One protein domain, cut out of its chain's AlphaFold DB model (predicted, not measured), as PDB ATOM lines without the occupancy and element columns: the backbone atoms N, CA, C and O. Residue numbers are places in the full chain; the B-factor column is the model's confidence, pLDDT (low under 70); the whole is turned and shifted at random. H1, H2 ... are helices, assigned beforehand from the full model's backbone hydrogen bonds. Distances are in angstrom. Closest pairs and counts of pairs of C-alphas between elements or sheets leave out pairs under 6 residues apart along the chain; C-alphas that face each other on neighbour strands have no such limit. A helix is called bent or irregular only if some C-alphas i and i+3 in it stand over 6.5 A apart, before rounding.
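This is residues 125 to 223 of the 233 residues of an uncharacterized protein of Deltaproteobacteria bacterium (UniProt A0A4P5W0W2). The longest helix, H1, folds back on itself into two arms, H1a and H1b, and H3 runs through the middle of the body, with H1b on one side, H4 packed closely on another and H2 more loosely beside it. The small helix H5 sits by the last residues of H1b. The 99 printed residues hold five named helices, H1 to H5 in order, and no named strand: all helix, mostly aligned. The whole is compact, with a radius of gyration of the C-alphas of 12.6 A and spans of 37 by 33 by 24 A.

H1, residues 127 to 154, begins at C-alpha 127 (-29.794, 29.855, -20.003). By its hydrogen bonds it was assigned as one helix, but it is bent: C-alphas 136 and 139 are 9.0 A apart. H1a is residues 127 to 136, 15.1 A; H1b is residues 139 to 154, 24.9 A, and irregular, with C-alphas 139 and 142 7.6 A apart. H2 is residues 159 to 168. H3, residues 170 to 187, 23.0 A, is irregular, with C-alphas 171 and 174 8.5 A apart, and has a kink of 51 degrees near residue 177. H4 is residues 198 to 211, 20.1 A. H5, residues 220 to 223, ends at C-alpha 223 (-21.975, 19.269, -7.659).

H1a and H1b touch, opposite ways at a shallow tilt of 18 degrees, closest at the C-alphas of Cys 134 and Arg 141, 5.1 A. H1b touches H3, the same way at 28 degrees, a shallow tilt; the closest C-alphas, of Gly 146 and Val 175, are 6.1 A apart. H3 touches H4, closest at the C-alphas of Ala 173 and Val 199, 4.0 A. H2 and H3, a helical hairpin, only just touch, with 3 pairs of C-alphas within 8 A, through residues 176 to 180 of H3 alone; the closest are Ile 162 and Val 180, 7.2 A. H1a and H2 only just touch, with 3 such pairs, only at their ends, closest at the C-alphas of Leu 128 and Val 165, 6.7 A. H5 touches residues 150 to 154 of H1b alone, closest at the C-alphas of Ala 154 and Pro 220, 5.5 A. H1b and H4 are apart. Every O i to N i+4 pair is within hydrogen-bond range in H2 and H4, against 4 of 6 in H1a, 11 of 12 in H1b and 11 of 14 in H3; H5 is too short for such a pair.

The C-alphas farthest apart, of Ala 136 and Ala 212, are 37.2 A apart. The printed part has no cut and no long link. Residues 220 to 223 have pLDDT under 70.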
ATOM      1  N   ALA A 125     -29.769  25.226 -24.339       94.38
ATOM      2  CA  ALA A 125     -28.383  25.676 -24.282       94.38
ATOM      3  C   ALA A 125     -28.258  27.156 -23.872       94.38
ATOM      4  O   ALA A 125     -27.299  27.516 -23.197       94.38
ATOM      5  N   ASP A 126     -29.223  28.004 -24.246       96.06
ATOM      6  CA  ASP A 126     -29.281  29.386 -23.767       96.06
ATOM      7  C   ASP A 126     -30.011  29.430 -22.420       96.06
ATOM      8  O   ASP A 126     -31.216  29.171 -22.323       96.06
ATOM      9  N   VAL A 127     -29.274  29.796 -21.371       96.12
ATOM     10  CA  VAL A 127     -29.794  29.855 -20.003       96.12
ATOM     11  C   VAL A 127     -30.970  30.824 -19.856       96.12
ATOM     12  O   VAL A 127     -31.910  30.512 -19.131       96.12
ATOM     13  N   LEU A 128     -30.993  31.950 -20.581       96.00
ATOM     14  CA  LEU A 128     -32.104  32.906 -20.498       96.00
ATOM     15  C   LEU A 128     -33.376  32.339 -21.136       96.00
ATOM     16  O   LEU A 128     -34.482  32.527 -20.623       96.00
ATOM     17  N   VAL A 129     -33.225  31.585 -22.230       96.19
ATOM     18  CA  VAL A 129     -34.342  30.853 -22.840       96.19
ATOM     19  C   VAL A 129     -34.837  29.772 -21.883       96.19
ATOM     20  O   VAL A 129     -36.046  29.650 -21.684       96.19
ATOM     21  N   GLN A 130     -33.932  29.034 -21.236       96.69
ATOM     22  CA  GLN A 130     -34.298  28.027 -20.240       96.69
ATOM     23  C   GLN A 130     -35.062  28.636 -19.056       96.69
ATOM     24  O   GLN A 130     -36.085  28.089 -18.654       96.69
ATOM     25  N   MET A 131     -34.612  29.774 -18.524       95.94
ATOM     26  CA  MET A 131     -35.284  30.475 -17.423       95.94
ATOM     27  C   MET A 131     -36.710  30.878 -17.796       95.94
ATOM     28  O   MET A 131     -37.633  30.676 -17.010       95.94
ATOM     29  N   LYS A 132     -36.928  31.342 -19.032       95.38
ATOM     30  CA  LYS A 132     -38.277  31.616 -19.543       95.38
ATOM     31  C   LYS A 132     -39.128  30.348 -19.660       95.38
ATOM     32  O   LYS A 132     -40.323  30.380 -19.383       95.38
ATOM     33  N   LEU A 133     -38.543  29.225 -20.076       95.50
ATOM     34  CA  LEU A 133     -39.258  27.946 -20.141       95.50
ATOM     35  C   LEU A 133     -39.633  27.420 -18.743       95.50
ATOM     36  O   LEU A 133     -40.659  26.753 -18.607       95.50
ATOM     37  N   CYS A 134     -38.869  27.771 -17.702       96.50
ATOM     38  CA  CYS A 134     -39.153  27.401 -16.313       96.50
ATOM     39  C   CYS A 134     -40.483  27.940 -15.763       96.50
ATOM     40  O   CYS A 134     -40.952  27.422 -14.751       96.50
ATOM     41  N   GLU A 135     -41.143  28.892 -16.433       95.12
ATOM     42  CA  GLU A 135     -42.521  29.286 -16.097       95.12
ATOM     43  C   GLU A 135     -43.489  28.089 -16.147       95.12
ATOM     44  O   GLU A 135     -44.396  27.978 -15.321       95.12
ATOM     45  N   ALA A 136     -43.259  27.129 -17.052       94.88
ATOM     46  CA  ALA A 136     -44.079  25.922 -17.168       94.88
ATOM     47  C   ALA A 136     -43.987  25.002 -15.932       94.88
ATOM     48  O   ALA A 136     -44.894  24.207 -15.691       94.88
ATOM     49  N   ALA A 137     -42.931  25.125 -15.119       96.19
ATOM     50  CA  ALA A 137     -42.771  24.368 -13.877       96.19
ATOM     51  C   ALA A 137     -43.604  24.938 -12.708       96.19
ATOM     52  O   ALA A 137     -43.591  24.375 -11.610       96.19
ATOM     53  N   GLY A 138     -44.330  26.047 -12.910       95.00
ATOM     54  CA  GLY A 138     -45.269  26.614 -11.940       95.00
ATOM     55  C   GLY A 138     -44.635  26.837 -10.565       95.00
ATOM     56  O   GLY A 138     -43.659  27.571 -10.423       95.00
ATOM     57  N   ARG A 139     -45.152  26.156  -9.532       95.81
ATOM     58  CA  ARG A 139     -44.614  26.241  -8.157       95.81
ATOM     59  C   ARG A 139     -43.135  25.839  -8.034       95.81
ATOM     60  O   ARG A 139     -42.493  26.218  -7.062       95.81
ATOM     61  N   PHE A 140     -42.596  25.091  -8.997       96.62
ATOM     62  CA  PHE A 140     -41.194  24.664  -9.029       96.62
ATOM     63  C   PHE A 140     -40.301  25.523  -9.927       96.62
ATOM     64  O   PHE A 140     -39.132  25.189 -10.122       96.62
ATOM     65  N   ARG A 141     -40.807  26.648 -10.446       95.81
ATOM     66  CA  ARG A 141     -40.046  27.597 -11.269       95.81
ATOM     67  C   ARG A 141     -38.679  27.936 -10.665       95.81
ATOM     68  O   ARG A 141     -37.672  27.854 -11.358       95.81
ATOM     69  N   GLY A 142     -38.624  28.243  -9.366       94.31
ATOM     70  CA  GLY A 142     -37.369  28.567  -8.674       94.31
ATOM     71  C   GLY A 142     -36.340  27.428  -8.689       94.31
ATOM     72  O   GLY A 142     -35.159  27.680  -8.920       94.31
ATOM     73  N   PHE A 143     -36.778  26.173  -8.521       95.69
ATOM     74  CA  PHE A 143     -35.895  25.002  -8.626       95.69
ATOM     75  C   PHE A 143     -35.368  24.826 -10.050       95.69
ATOM     76  O   PHE A 143     -34.163  24.676 -10.235       95.69
ATOM     77  N   CYS A 144     -36.247  24.936 -11.051       97.31
ATOM     78  CA  CYS A 144     -35.865  24.861 -12.461       97.31
ATOM     79  C   CYS A 144     -34.803  25.913 -12.824       97.31
ATOM     80  O   CYS A 144     -33.781  25.590 -13.430       97.31
ATOM     81  N   ILE A 145     -34.999  27.165 -12.400       96.44
ATOM     82  CA  ILE A 145     -34.046  28.259 -12.636       96.44
ATOM     83  C   ILE A 145     -32.736  28.006 -11.891       96.44
ATOM     84  O   ILE A 145     -31.664  28.195 -12.463       96.44
ATOM     85  N   GLY A 146     -32.799  27.512 -10.651       95.06
ATOM     86  CA  GLY A 146     -31.623  27.099  -9.884       95.06
ATOM     87  C   GLY A 146     -30.795  26.031 -10.598       95.06
ATOM     88  O   GLY A 146     -29.575  26.160 -10.699       95.06
ATOM     89  N   HIS A 147     -31.441  24.999 -11.143       96.00
ATOM     90  CA  HIS A 147     -30.770  23.958 -11.921       96.00
ATOM     91  C   HIS A 147     -30.181  24.510 -13.225       96.00
ATOM     92  O   HIS A 147     -29.035  24.203 -13.554       96.00
ATOM     93  N   ALA A 148     -30.923  25.362 -13.937       96.44
ATOM     94  CA  ALA A 148     -30.458  26.006 -15.162       96.44
ATOM     95  C   ALA A 148     -29.221  26.884 -14.918       96.44
ATOM     96  O   ALA A 148     -28.225  26.737 -15.624       96.44
ATOM     97  N   ALA A 149     -29.247  27.732 -13.888       95.19
ATOM     98  CA  ALA A 149     -28.133  28.599 -13.517       95.19
ATOM     99  C   ALA A 149     -26.893  27.794 -13.099       95.19
ATOM    100  O   ALA A 149     -25.785  28.116 -13.522       95.19
ATOM    101  N   ARG A 150     -27.066  26.705 -12.334       92.94
ATOM    102  CA  ARG A 150     -25.961  25.797 -11.976       92.94
ATOM    103  C   ARG A 150     -25.355  25.116 -13.202       92.94
ATOM    104  O   ARG A 150     -24.134  25.090 -13.331       92.94
ATOM    105  N   ARG A 151     -26.191  24.590 -14.107       94.56
ATOM    106  CA  ARG A 151     -25.737  23.973 -15.364       94.56
ATOM    107  C   ARG A 151     -24.980  24.977 -16.232       94.56
ATOM    108  O   ARG A 151     -23.900  24.653 -16.704       94.56
ATOM    109  N   TRP A 152     -25.499  26.194 -16.369       95.56
ATOM    110  CA  TRP A 152     -24.827  27.290 -17.069       95.56
ATOM    111  C   TRP A 152     -23.489  27.665 -16.420       95.56
ATOM    112  O   TRP A 152     -22.471  27.705 -17.093       95.56
ATOM    113  N   ALA A 153     -23.428  27.837 -15.100       94.25
ATOM    114  CA  ALA A 153     -22.171  28.135 -14.411       94.25
ATOM    115  C   ALA A 153     -21.119  27.016 -14.560       94.25
ATOM    116  O   ALA A 153     -19.912  27.280 -14.499       94.25
ATOM    117  N   ALA A 154     -21.555  25.767 -14.748       93.06
ATOM    118  CA  ALA A 154     -20.683  24.626 -15.013       93.06
ATOM    119  C   ALA A 154     -20.114  24.606 -16.444       93.06
ATOM    120  O   ALA A 154     -19.109  23.938 -16.663       93.06
ATOM    121  N   THR A 155     -20.681  25.362 -17.396       94.44
ATOM    122  CA  THR A 155     -20.085  25.536 -18.736       94.44
ATOM    123  C   THR A 155     -18.952  26.561 -18.758       94.44
ATOM    124  O   THR A 155     -18.463  26.879 -19.835       94.44
ATOM    125  N   GLU A 156     -18.568  27.101 -17.595       94.38
ATOM    126  CA  GLU A 156     -17.504  28.101 -17.440       94.38
ATOM    127  C   GLU A 156     -17.675  29.302 -18.395       94.38
ATOM    128  O   GLU A 156     -16.794  29.572 -19.211       94.38
ATOM    129  N   PRO A 157     -18.818  30.019 -18.323       95.88
ATOM    130  CA  PRO A 157     -19.094  31.133 -19.222       95.88
ATOM    131  C   PRO A 157     -18.043  32.237 -19.068       95.88
ATOM    132  O   PRO A 157     -17.551  32.503 -17.967       95.88
ATOM    133  N   ASP A 158     -17.718  32.899 -20.177       97.19
ATOM    134  CA  ASP A 158     -16.800  34.033 -20.175       97.19
ATOM    135  C   ASP A 158     -17.462  35.317 -19.637       97.19
ATOM    136  O   ASP A 158     -18.650  35.368 -19.306       97.19
ATOM    137  N   ALA A 159     -16.678  36.391 -19.538       97.19
ATOM    138  CA  ALA A 159     -17.167  37.669 -19.032       97.19
ATOM    139  C   ALA A 159     -18.277  38.289 -19.907       97.19
ATOM    140  O   ALA A 159     -19.141  38.990 -19.378       97.19
ATOM    141  N   VAL A 160     -18.263  38.044 -21.224       97.06
ATOM    142  CA  VAL A 160     -19.270  38.577 -22.157       97.06
ATOM    143  C   VAL A 160     -20.605  37.881 -21.919       97.06
ATOM    144  O   VAL A 160     -21.638  38.542 -21.804       97.06
ATOM    145  N   GLU A 161     -20.580  36.561 -21.780       97.56
ATOM    146  CA  GLU A 161     -21.758  35.759 -21.480       97.56
ATOM    147  C   GLU A 161     -22.326  36.070 -20.088       97.56
ATOM    148  O   GLU A 161     -23.539  36.225 -19.938       97.56
ATOM    149  N   ILE A 162     -21.472  36.255 -19.076       97.00
ATOM    150  CA  ILE A 162     -21.906  36.703 -17.742       97.00
ATOM    151  C   ILE A 162     -22.633  38.049 -17.828       97.00
ATOM    152  O   ILE A 162     -23.725  38.190 -17.276       97.00
ATOM    153  N   ALA A 163     -22.069  39.026 -18.543       95.75
ATOM    154  CA  ALA A 163     -22.697  40.334 -18.709       95.75
ATOM    155  C   ALA A 163     -24.054  40.235 -19.428       95.75
ATOM    156  O   ALA A 163     -25.019  40.879 -19.011       95.75
ATOM    157  N   ARG A 164     -24.157  39.388 -20.464       96.12
ATOM    158  CA  ARG A 164     -25.417  39.124 -21.178       96.12
ATOM    159  C   ARG A 164     -26.491  38.580 -20.235       96.12
ATOM    160  O   ARG A 164     -27.618  39.072 -20.244       96.12
ATOM    161  N   VAL A 165     -26.150  37.577 -19.428       95.69
ATOM    162  CA  VAL A 165     -27.097  36.935 -18.507       95.69
ATOM    163  C   VAL A 165     -27.521  37.890 -17.395       95.69
ATOM    164  O   VAL A 165     -28.715  38.009 -17.130       95.69
ATOM    165  N   MET A 166     -26.582  38.640 -16.812       94.50
ATOM    166  CA  MET A 166     -26.878  39.673 -15.810       94.50
ATOM    167  C   MET A 166     -27.869  40.718 -16.339       94.50
ATOM    168  O   MET A 166     -28.838  41.038 -15.658       94.50
ATOM    169  N   ALA A 167     -27.687  41.192 -17.575       93.38
ATOM    170  CA  ALA A 167     -28.582  42.178 -18.184       93.38
ATOM    171  C   ALA A 167     -30.007  41.643 -18.444       93.38
ATOM    172  O   ALA A 167     -30.964  42.417 -18.466       93.38
ATOM    173  N   GLY A 168     -30.160  40.331 -18.655       89.50
ATOM    174  CA  GLY A 168     -31.444  39.692 -18.961       89.50
ATOM    175  C   GLY A 168     -32.226  39.170 -17.750       89.50
ATOM    176  O   GLY A 168     -33.417  38.891 -17.878       89.50
ATOM    177  N   ALA A 169     -31.592  39.034 -16.583       80.56
ATOM    178  CA  ALA A 169     -32.102  38.232 -15.464       80.56
ATOM    179  C   ALA A 169     -32.801  39.021 -14.339       80.56
ATOM    180  O   ALA A 169     -32.892  38.540 -13.209       80.56
ATOM    181  N   ASN A 170     -33.319  40.223 -14.609       71.69
ATOM    182  CA  ASN A 170     -33.869  41.095 -13.559       71.69
ATOM    183  C   ASN A 170     -35.010  40.467 -12.731       71.69
ATOM    184  O   ASN A 170     -35.174  40.820 -11.566       71.69
ATOM    185  N   HIS A 171     -35.779  39.529 -13.292       80.31
ATOM    186  CA  HIS A 171     -36.861  38.836 -12.577       80.31
ATOM    187  C   HIS A 171     -36.393  37.638 -11.735       80.31
ATOM    188  O   HIS A 171     -37.171  37.116 -10.943       80.31
ATOM    189  N   ASP A 172     -35.128  37.238 -11.869       90.69
ATOM    190  CA  ASP A 172     -34.550  36.030 -11.270       90.69
ATOM    191  C   ASP A 172     -33.284  36.345 -10.456       90.69
ATOM    192  O   ASP A 172     -32.386  35.512 -10.294       90.69
ATOM    193  N   ALA A 173     -33.224  37.572  -9.928       92.12
ATOM    194  CA  ALA A 173     -32.088  38.132  -9.206       92.12
ATOM    195  C   ALA A 173     -31.594  37.251  -8.048       92.12
ATOM    196  O   ALA A 173     -30.387  37.105  -7.871       92.12
ATOM    197  N   ASP A 174     -32.509  36.618  -7.309       93.38
ATOM    198  CA  ASP A 174     -32.188  35.772  -6.152       93.38
ATOM    199  C   ASP A 174     -31.484  34.459  -6.519       93.38
ATOM    200  O   ASP A 174     -30.911  33.803  -5.651       93.38
ATOM    201  N   VAL A 175     -31.499  34.073  -7.797       93.50
ATOM    202  CA  VAL A 175     -30.798  32.882  -8.289       93.50
ATOM    203  C   VAL A 175     -29.593  33.271  -9.137       93.50
ATOM    204  O   VAL A 175     -28.488  32.766  -8.919       93.50
ATOM    205  N   VAL A 176     -29.783  34.181 -10.094       94.44
ATOM    206  CA  VAL A 176     -28.725  34.569 -11.037       94.44
ATOM    207  C   VAL A 176     -27.644  35.386 -10.353       94.44
ATOM    208  O   VAL A 176     -26.468  35.063 -10.510       94.44
ATOM    209  N   GLY A 177     -28.026  36.375  -9.542       95.94
ATOM    210  CA  GLY A 177     -27.079  37.234  -8.835       95.94
ATOM    211  C   GLY A 177     -26.092  36.418  -7.998       95.94
ATOM    212  O   GLY A 177     -24.895  36.479  -8.275       95.94
ATOM    213  N   PRO A 178     -26.551  35.574  -7.052       96.50
ATOM    214  CA  PRO A 178     -25.651  34.758  -6.244       96.50
ATOM    215  C   PRO A 178     -24.773  33.816  -7.073       96.50
ATOM    216  O   PRO A 178     -23.575  33.698  -6.819       96.50
ATOM    217  N   THR A 179     -25.329  33.197  -8.120       95.44
ATOM    218  CA  THR A 179     -24.560  32.323  -9.019       95.44
ATOM    219  C   THR A 179     -23.399  33.079  -9.677       95.44
ATOM    220  O   THR A 179     -22.268  32.589  -9.684       95.44
ATOM    221  N   VAL A 180     -23.647  34.291 -10.182       96.44
ATOM    222  CA  VAL A 180     -22.603  35.141 -10.775       96.44
ATOM    223  C   VAL A 180     -21.609  35.623  -9.722       96.44
ATOM    224  O   VAL A 180     -20.405  35.559  -9.964       96.44
ATOM    225  N   GLY A 181     -22.074  36.030  -8.539       97.06
ATOM    226  CA  GLY A 181     -21.204  36.466  -7.445       97.06
ATOM    227  C   GLY A 181     -20.178  35.402  -7.044       97.06
ATOM    228  O   GLY A 181     -18.993  35.713  -6.890       97.06
ATOM    229  N   ILE A 182     -20.597  34.131  -6.980       95.75
ATOM    230  CA  ILE A 182     -19.693  32.990  -6.763       95.75
ATOM    231  C   ILE A 182     -18.665  32.884  -7.894       95.75
ATOM    232  O   ILE A 182     -17.474  32.761  -7.618       95.75
ATOM    233  N   MET A 183     -19.081  32.954  -9.164       95.25
ATOM    234  CA  MET A 183     -18.146  32.864 -10.297       95.25
ATOM    235  C   MET A 183     -17.117  33.998 -10.295       95.25
ATOM    236  O   MET A 183     -15.923  33.738 -10.455       95.25
ATOM    237  N   VAL A 184     -17.553  35.234 -10.044       96.62
ATOM    238  CA  VAL A 184     -16.673  36.407  -9.961       96.62
ATOM    239  C   VAL A 184     -15.654  36.236  -8.835       96.62
ATOM    240  O   VAL A 184     -14.460  36.436  -9.051       96.62
ATOM    241  N   ALA A 185     -16.093  35.850  -7.635       96.88
ATOM    242  CA  ALA A 185     -15.204  35.732  -6.481       96.88
ATOM    243  C   ALA A 185     -14.259  34.524  -6.560       96.88
ATOM    244  O   ALA A 185     -13.099  34.636  -6.172       96.88
ATOM    245  N   CYS A 186     -14.733  33.387  -7.072       95.31
ATOM    246  CA  CYS A 186     -13.965  32.143  -7.099       95.31
ATOM    247  C   CYS A 186     -13.079  31.988  -8.331       95.31
ATOM    248  O   CYS A 186     -12.016  31.381  -8.241       95.31
ATOM    249  N   ARG A 187     -13.521  32.488  -9.491       94.38
ATOM    250  CA  ARG A 187     -12.830  32.290 -10.776       94.38
ATOM    251  C   ARG A 187     -12.221  33.573 -11.332       94.38
ATOM    252  O   ARG A 187     -11.422  33.498 -12.257       94.38
ATOM    253  N   GLY A 188     -12.597  34.740 -10.803       95.69
ATOM    254  CA  GLY A 188     -12.133  36.029 -11.320       95.69
ATOM    255  C   GLY A 188     -12.655  36.351 -12.725       95.69
ATOM    256  O   GLY A 188     -12.031  37.137 -13.433       95.69
ATOM    257  N   VAL A 189     -13.766  35.735 -13.146       95.56
ATOM    258  CA  VAL A 189     -14.374  35.943 -14.469       95.56
ATOM    259  C   VAL A 189     -15.614  36.823 -14.333       95.56
ATOM    260  O   VAL A 189     -16.476  36.559 -13.496       95.56
ATOM    261  N   GLY A 190     -15.714  37.850 -15.180       95.62
ATOM    262  CA  GLY A 190     -16.821  38.808 -15.163       95.62
ATOM    263  C   GLY A 190     -16.734  39.819 -14.015       95.62
ATOM    264  O   GLY A 190     -15.696  39.983 -13.373       95.62
ATOM    265  N   SER A 191     -17.835  40.524 -13.767       96.62
ATOM    266  CA  SER A 191     -17.959  41.498 -12.680       96.62
ATOM    267  C   SER A 191     -19.411  41.635 -12.220       96.62
ATOM    268  O   SER A 191     -20.342  41.345 -12.972       96.62
ATOM    269  N   CYS A 192     -19.597  42.101 -10.982       96.56
ATOM    270  CA  CYS A 192     -20.868  42.675 -10.544       96.56
ATOM    271  C   CYS A 192     -20.838  44.179 -10.897       96.56
ATOM    272  O   CYS A 192     -19.928  44.861 -10.414       96.56
ATOM    273  N   PRO A 193     -21.727  44.688 -11.772       92.00
ATOM    274  CA  PRO A 193     -21.611  46.029 -12.357       92.00
ATOM    275  C   PRO A 193     -21.576  47.217 -11.386       92.00
ATOM    276  O   PRO A 193     -20.961  48.228 -11.720       92.00
ATOM    277  N   GLY A 194     -22.221  47.142 -10.220       89.81
ATOM    278  CA  GLY A 194     -22.380  48.318  -9.354       89.81
ATOM    279  C   GLY A 194     -23.511  49.262  -9.767       89.81
ATOM    280  O   GLY A 194     -23.509  50.416  -9.346       89.81
ATOM    281  N   ASP A 195     -24.452  48.808 -10.599       91.88
ATOM    282  CA  ASP A 195     -25.572  49.614 -11.095       91.88
ATOM    283  C   ASP A 195     -26.783  49.653 -10.145       91.88
ATOM    284  O   ASP A 195     -27.707  50.440 -10.353       91.88
ATOM    285  N   GLY A 196     -26.772  48.840  -9.085       92.75
ATOM    286  CA  GLY A 196     -27.824  48.807  -8.070       92.75
ATOM    287  C   GLY A 196     -29.089  48.057  -8.490       92.75
ATOM    288  O   GLY A 196     -30.071  48.063  -7.743       92.75
ATOM    289  N   SER A 197     -29.093  47.393  -9.649       94.44
ATOM    290  CA  SER A 197     -30.172  46.473 -10.019       94.44
ATOM    291  C   SER A 197     -30.283  45.322  -9.000       94.44
ATOM    292  O   SER A 197     -29.289  44.955  -8.366       94.44
ATOM    293  N   PRO A 198     -31.465  44.699  -8.815       95.25
ATOM    294  CA  PRO A 198     -31.615  43.598  -7.858       95.25
ATOM    295  C   PRO A 198     -30.623  42.449  -8.085       95.25
ATOM    296  O   PRO A 198     -30.085  41.893  -7.126       95.25
ATOM    297  N   VAL A 199     -30.350  42.116  -9.351       94.94
ATOM    298  CA  VAL A 199     -29.394  41.066  -9.723       94.94
ATOM    299  C   VAL A 199     -27.952  41.465  -9.393       94.94
ATOM    300  O   VAL A 199     -27.203  40.642  -8.868       94.94
ATOM    301  N   ASP A 200     -27.574  42.727  -9.609       95.25
ATOM    302  CA  ASP A 200     -26.259  43.266  -9.248       95.25
ATOM    303  C   ASP A 200     -26.042  43.297  -7.730       95.25
ATOM    304  O   ASP A 200     -25.021  42.813  -7.240       95.25
ATOM    305  N   VAL A 201     -27.029  43.755  -6.956       96.31
ATOM    306  CA  VAL A 201     -26.956  43.745  -5.484       96.31
ATOM    307  C   VAL A 201     -26.785  42.318  -4.956       96.31
ATOM    308  O   VAL A 201     -25.966  42.073  -4.066       96.31
ATOM    309  N   ALA A 202     -27.530  41.356  -5.506       96.62
ATOM    310  CA  ALA A 202     -27.400  39.956  -5.120       96.62
ATOM    311  C   ALA A 202     -26.042  39.356  -5.541       96.62
ATOM    312  O   ALA A 202     -25.459  38.593  -4.768       96.62
ATOM    313  N   CYS A 203     -25.506  39.753  -6.701       97.31
ATOM    314  CA  CYS A 203     -24.152  39.411  -7.147       97.31
ATOM    315  C   CYS A 203     -23.084  39.907  -6.174       97.31
ATOM    316  O   CYS A 203     -22.266  39.115  -5.705       97.31
ATOM    317  N   GLN A 204     -23.110  41.195  -5.824       97.75
ATOM    318  CA  GLN A 204     -22.132  41.796  -4.913       97.75
ATOM    319  C   GLN A 204     -22.172  41.136  -3.540       97.75
ATOM    320  O   GLN A 204     -21.139  40.718  -3.022       97.75
ATOM    321  N   ARG A 205     -23.380  40.977  -2.985       97.69
ATOM    322  CA  ARG A 205     -23.589  40.348  -1.680       97.69
ATOM    323  C   ARG A 205     -22.964  38.957  -1.618       97.69
ATOM    324  O   ARG A 205     -22.303  38.635  -0.631       97.69
ATOM    325  N   GLU A 206     -23.167  38.143  -2.653       97.44
ATOM    326  CA  GLU A 206     -22.621  36.788  -2.683       97.44
ATOM    327  C   GLU A 206     -21.109  36.784  -2.929       97.44
ATOM    328  O   GLU A 206     -20.379  36.076  -2.237       97.44
ATOM    329  N   ALA A 207     -20.606  37.628  -3.835       97.38
ATOM    330  CA  ALA A 207     -19.169  37.759  -4.070       97.38
ATOM    331  C   ALA A 207     -18.417  38.167  -2.788       97.38
ATOM    332  O   ALA A 207     -17.361  37.616  -2.472       97.38
ATOM    333  N   ASP A 208     -18.979  39.090  -2.007       97.50
ATOM    334  CA  ASP A 208     -18.413  39.523  -0.729       97.50
ATOM    335  C   ASP A 208     -18.534  38.451   0.357       97.50
ATOM    336  O   ASP A 208     -17.631  38.306   1.185       97.50
ATOM    337  N   ALA A 209     -19.615  37.665   0.360       97.44
ATOM    338  CA  ALA A 209     -19.746  36.506   1.242       97.44
ATOM    339  C   ALA A 209     -18.672  35.448   0.961       97.44
ATOM    340  O   ALA A 209     -18.058  34.952   1.908       97.44
ATOM    341  N   VAL A 210     -18.387  35.162  -0.312       96.69
ATOM    342  CA  VAL A 210     -17.309  34.250  -0.714       96.69
ATOM    343  C   VAL A 210     -15.941  34.789  -0.292       96.69
ATOM    344  O   VAL A 210     -15.182  34.085   0.370       96.69
ATOM    345  N   ARG A 211     -15.628  36.057  -0.599       95.88
ATOM    346  CA  ARG A 211     -14.337  36.680  -0.228       95.88
ATOM    347  C   ARG A 211     -14.108  36.716   1.279       95.88
ATOM    348  O   ARG A 211     -12.979  36.578   1.734       95.88
ATOM    349  N   ALA A 212     -15.177  36.887   2.053       97.00
ATOM    350  CA  ALA A 212     -15.129  36.862   3.510       97.00
ATOM    351  C   ALA A 212     -15.106  35.438   4.106       97.00
ATOM    352  O   ALA A 212     -15.151  35.302   5.328       97.00
ATOM    353  N   GLY A 213     -15.088  34.386   3.280       94.75
ATOM    354  CA  GLY A 213     -15.069  32.990   3.725       94.75
ATOM    355  C   GLY A 213     -16.390  32.488   4.320       94.75
ATOM    356  O   GLY A 213     -16.397  31.461   4.996       94.75
ATOM    357  N   ARG A 214     -17.507  33.195   4.100       94.50
ATOM    358  CA  ARG A 214     -18.849  32.782   4.559       94.50
ATOM    359  C   ARG A 214     -19.526  31.805   3.600       94.50
ATOM    360  O   ARG A 214     -20.323  30.982   4.042       94.50
ATOM    361  N   THR A 215     -19.171  31.880   2.322       92.75
ATOM    362  CA  THR A 215     -19.568  30.928   1.280       92.75
ATOM    363  C   THR A 215     -18.301  30.304   0.700       92.75
ATOM    364  O   THR A 215     -17.309  30.994   0.479       92.75
ATOM    365  N   GLN A 216     -18.305  28.993   0.463       90.44
ATOM    366  CA  GLN A 216     -17.167  28.307  -0.151       90.44
ATOM    367  C   GLN A 216     -17.255  28.347  -1.676       90.44
ATOM    368  O   GLN A 216     -18.338  28.239  -2.253       90.44
ATOM    369  N   CYS A 217     -16.096  28.419  -2.328       90.06
ATOM    370  CA  CYS A 217     -15.992  28.119  -3.747       90.06
ATOM    371  C   CYS A 217     -16.273  26.636  -3.964       90.06
ATOM    372  O   CYS A 217     -15.440  25.787  -3.656       90.06
ATOM    373  N   LEU A 218     -17.467  26.327  -4.459       76.38
ATOM    374  CA  LEU A 218     -17.808  24.969  -4.854       76.38
ATOM    375  C   LEU A 218     -17.091  24.643  -6.162       76.38
ATOM    376  O   LEU A 218     -17.168  25.415  -7.121       76.38
ATOM    377  N   ASP A 219     -16.424  23.489  -6.209       70.62
ATOM    378  CA  ASP A 219     -16.006  22.916  -7.481       70.62
ATOM    379  C   ASP A 219     -17.282  22.516  -8.248       70.62
ATOM    380  O   ASP A 219     -18.003  21.609  -7.806       70.62
ATOM    381  N   PRO A 220     -17.612  23.190  -9.367       60.34
ATOM    382  CA  PRO A 220     -18.814  22.890 -10.140       60.34
ATOM    383  C   PRO A 220     -18.879  21.413 -10.556       60.34
ATOM    384  O   PRO A 220     -19.981  20.863 -10.607       60.34
ATOM    385  N   LYS A 221     -17.725  20.756 -10.764       58.91
ATOM    386  CA  LYS A 221     -17.632  19.352 -11.194       58.91
ATOM    387  C   LYS A 221     -18.074  18.363 -10.119       58.91
ATOM    388  O   LYS A 221     -18.557  17.286 -10.440       58.91
ATOM    389  N   VAL A 222     -17.966  18.730  -8.842       57.06
ATOM    390  CA  VAL A 222     -18.389  17.865  -7.726       57.06
ATOM    391  C   VAL A 222     -19.910  17.916  -7.532       57.06
ATOM    392  O   VAL A 222     -20.521  16.955  -7.071       57.06
ATOM    393  N   SER A 223     -20.548  19.025  -7.915       51.81
ATOM    394  CA  SER A 223     -21.975  19.269  -7.659       51.81
ATOM    395  C   SER A 223     -22.926  18.783  -8.759       51.81
ATOM    396  O   SER A 223     -24.122  18.644  -8.505       51.81
TER     397      SER A 223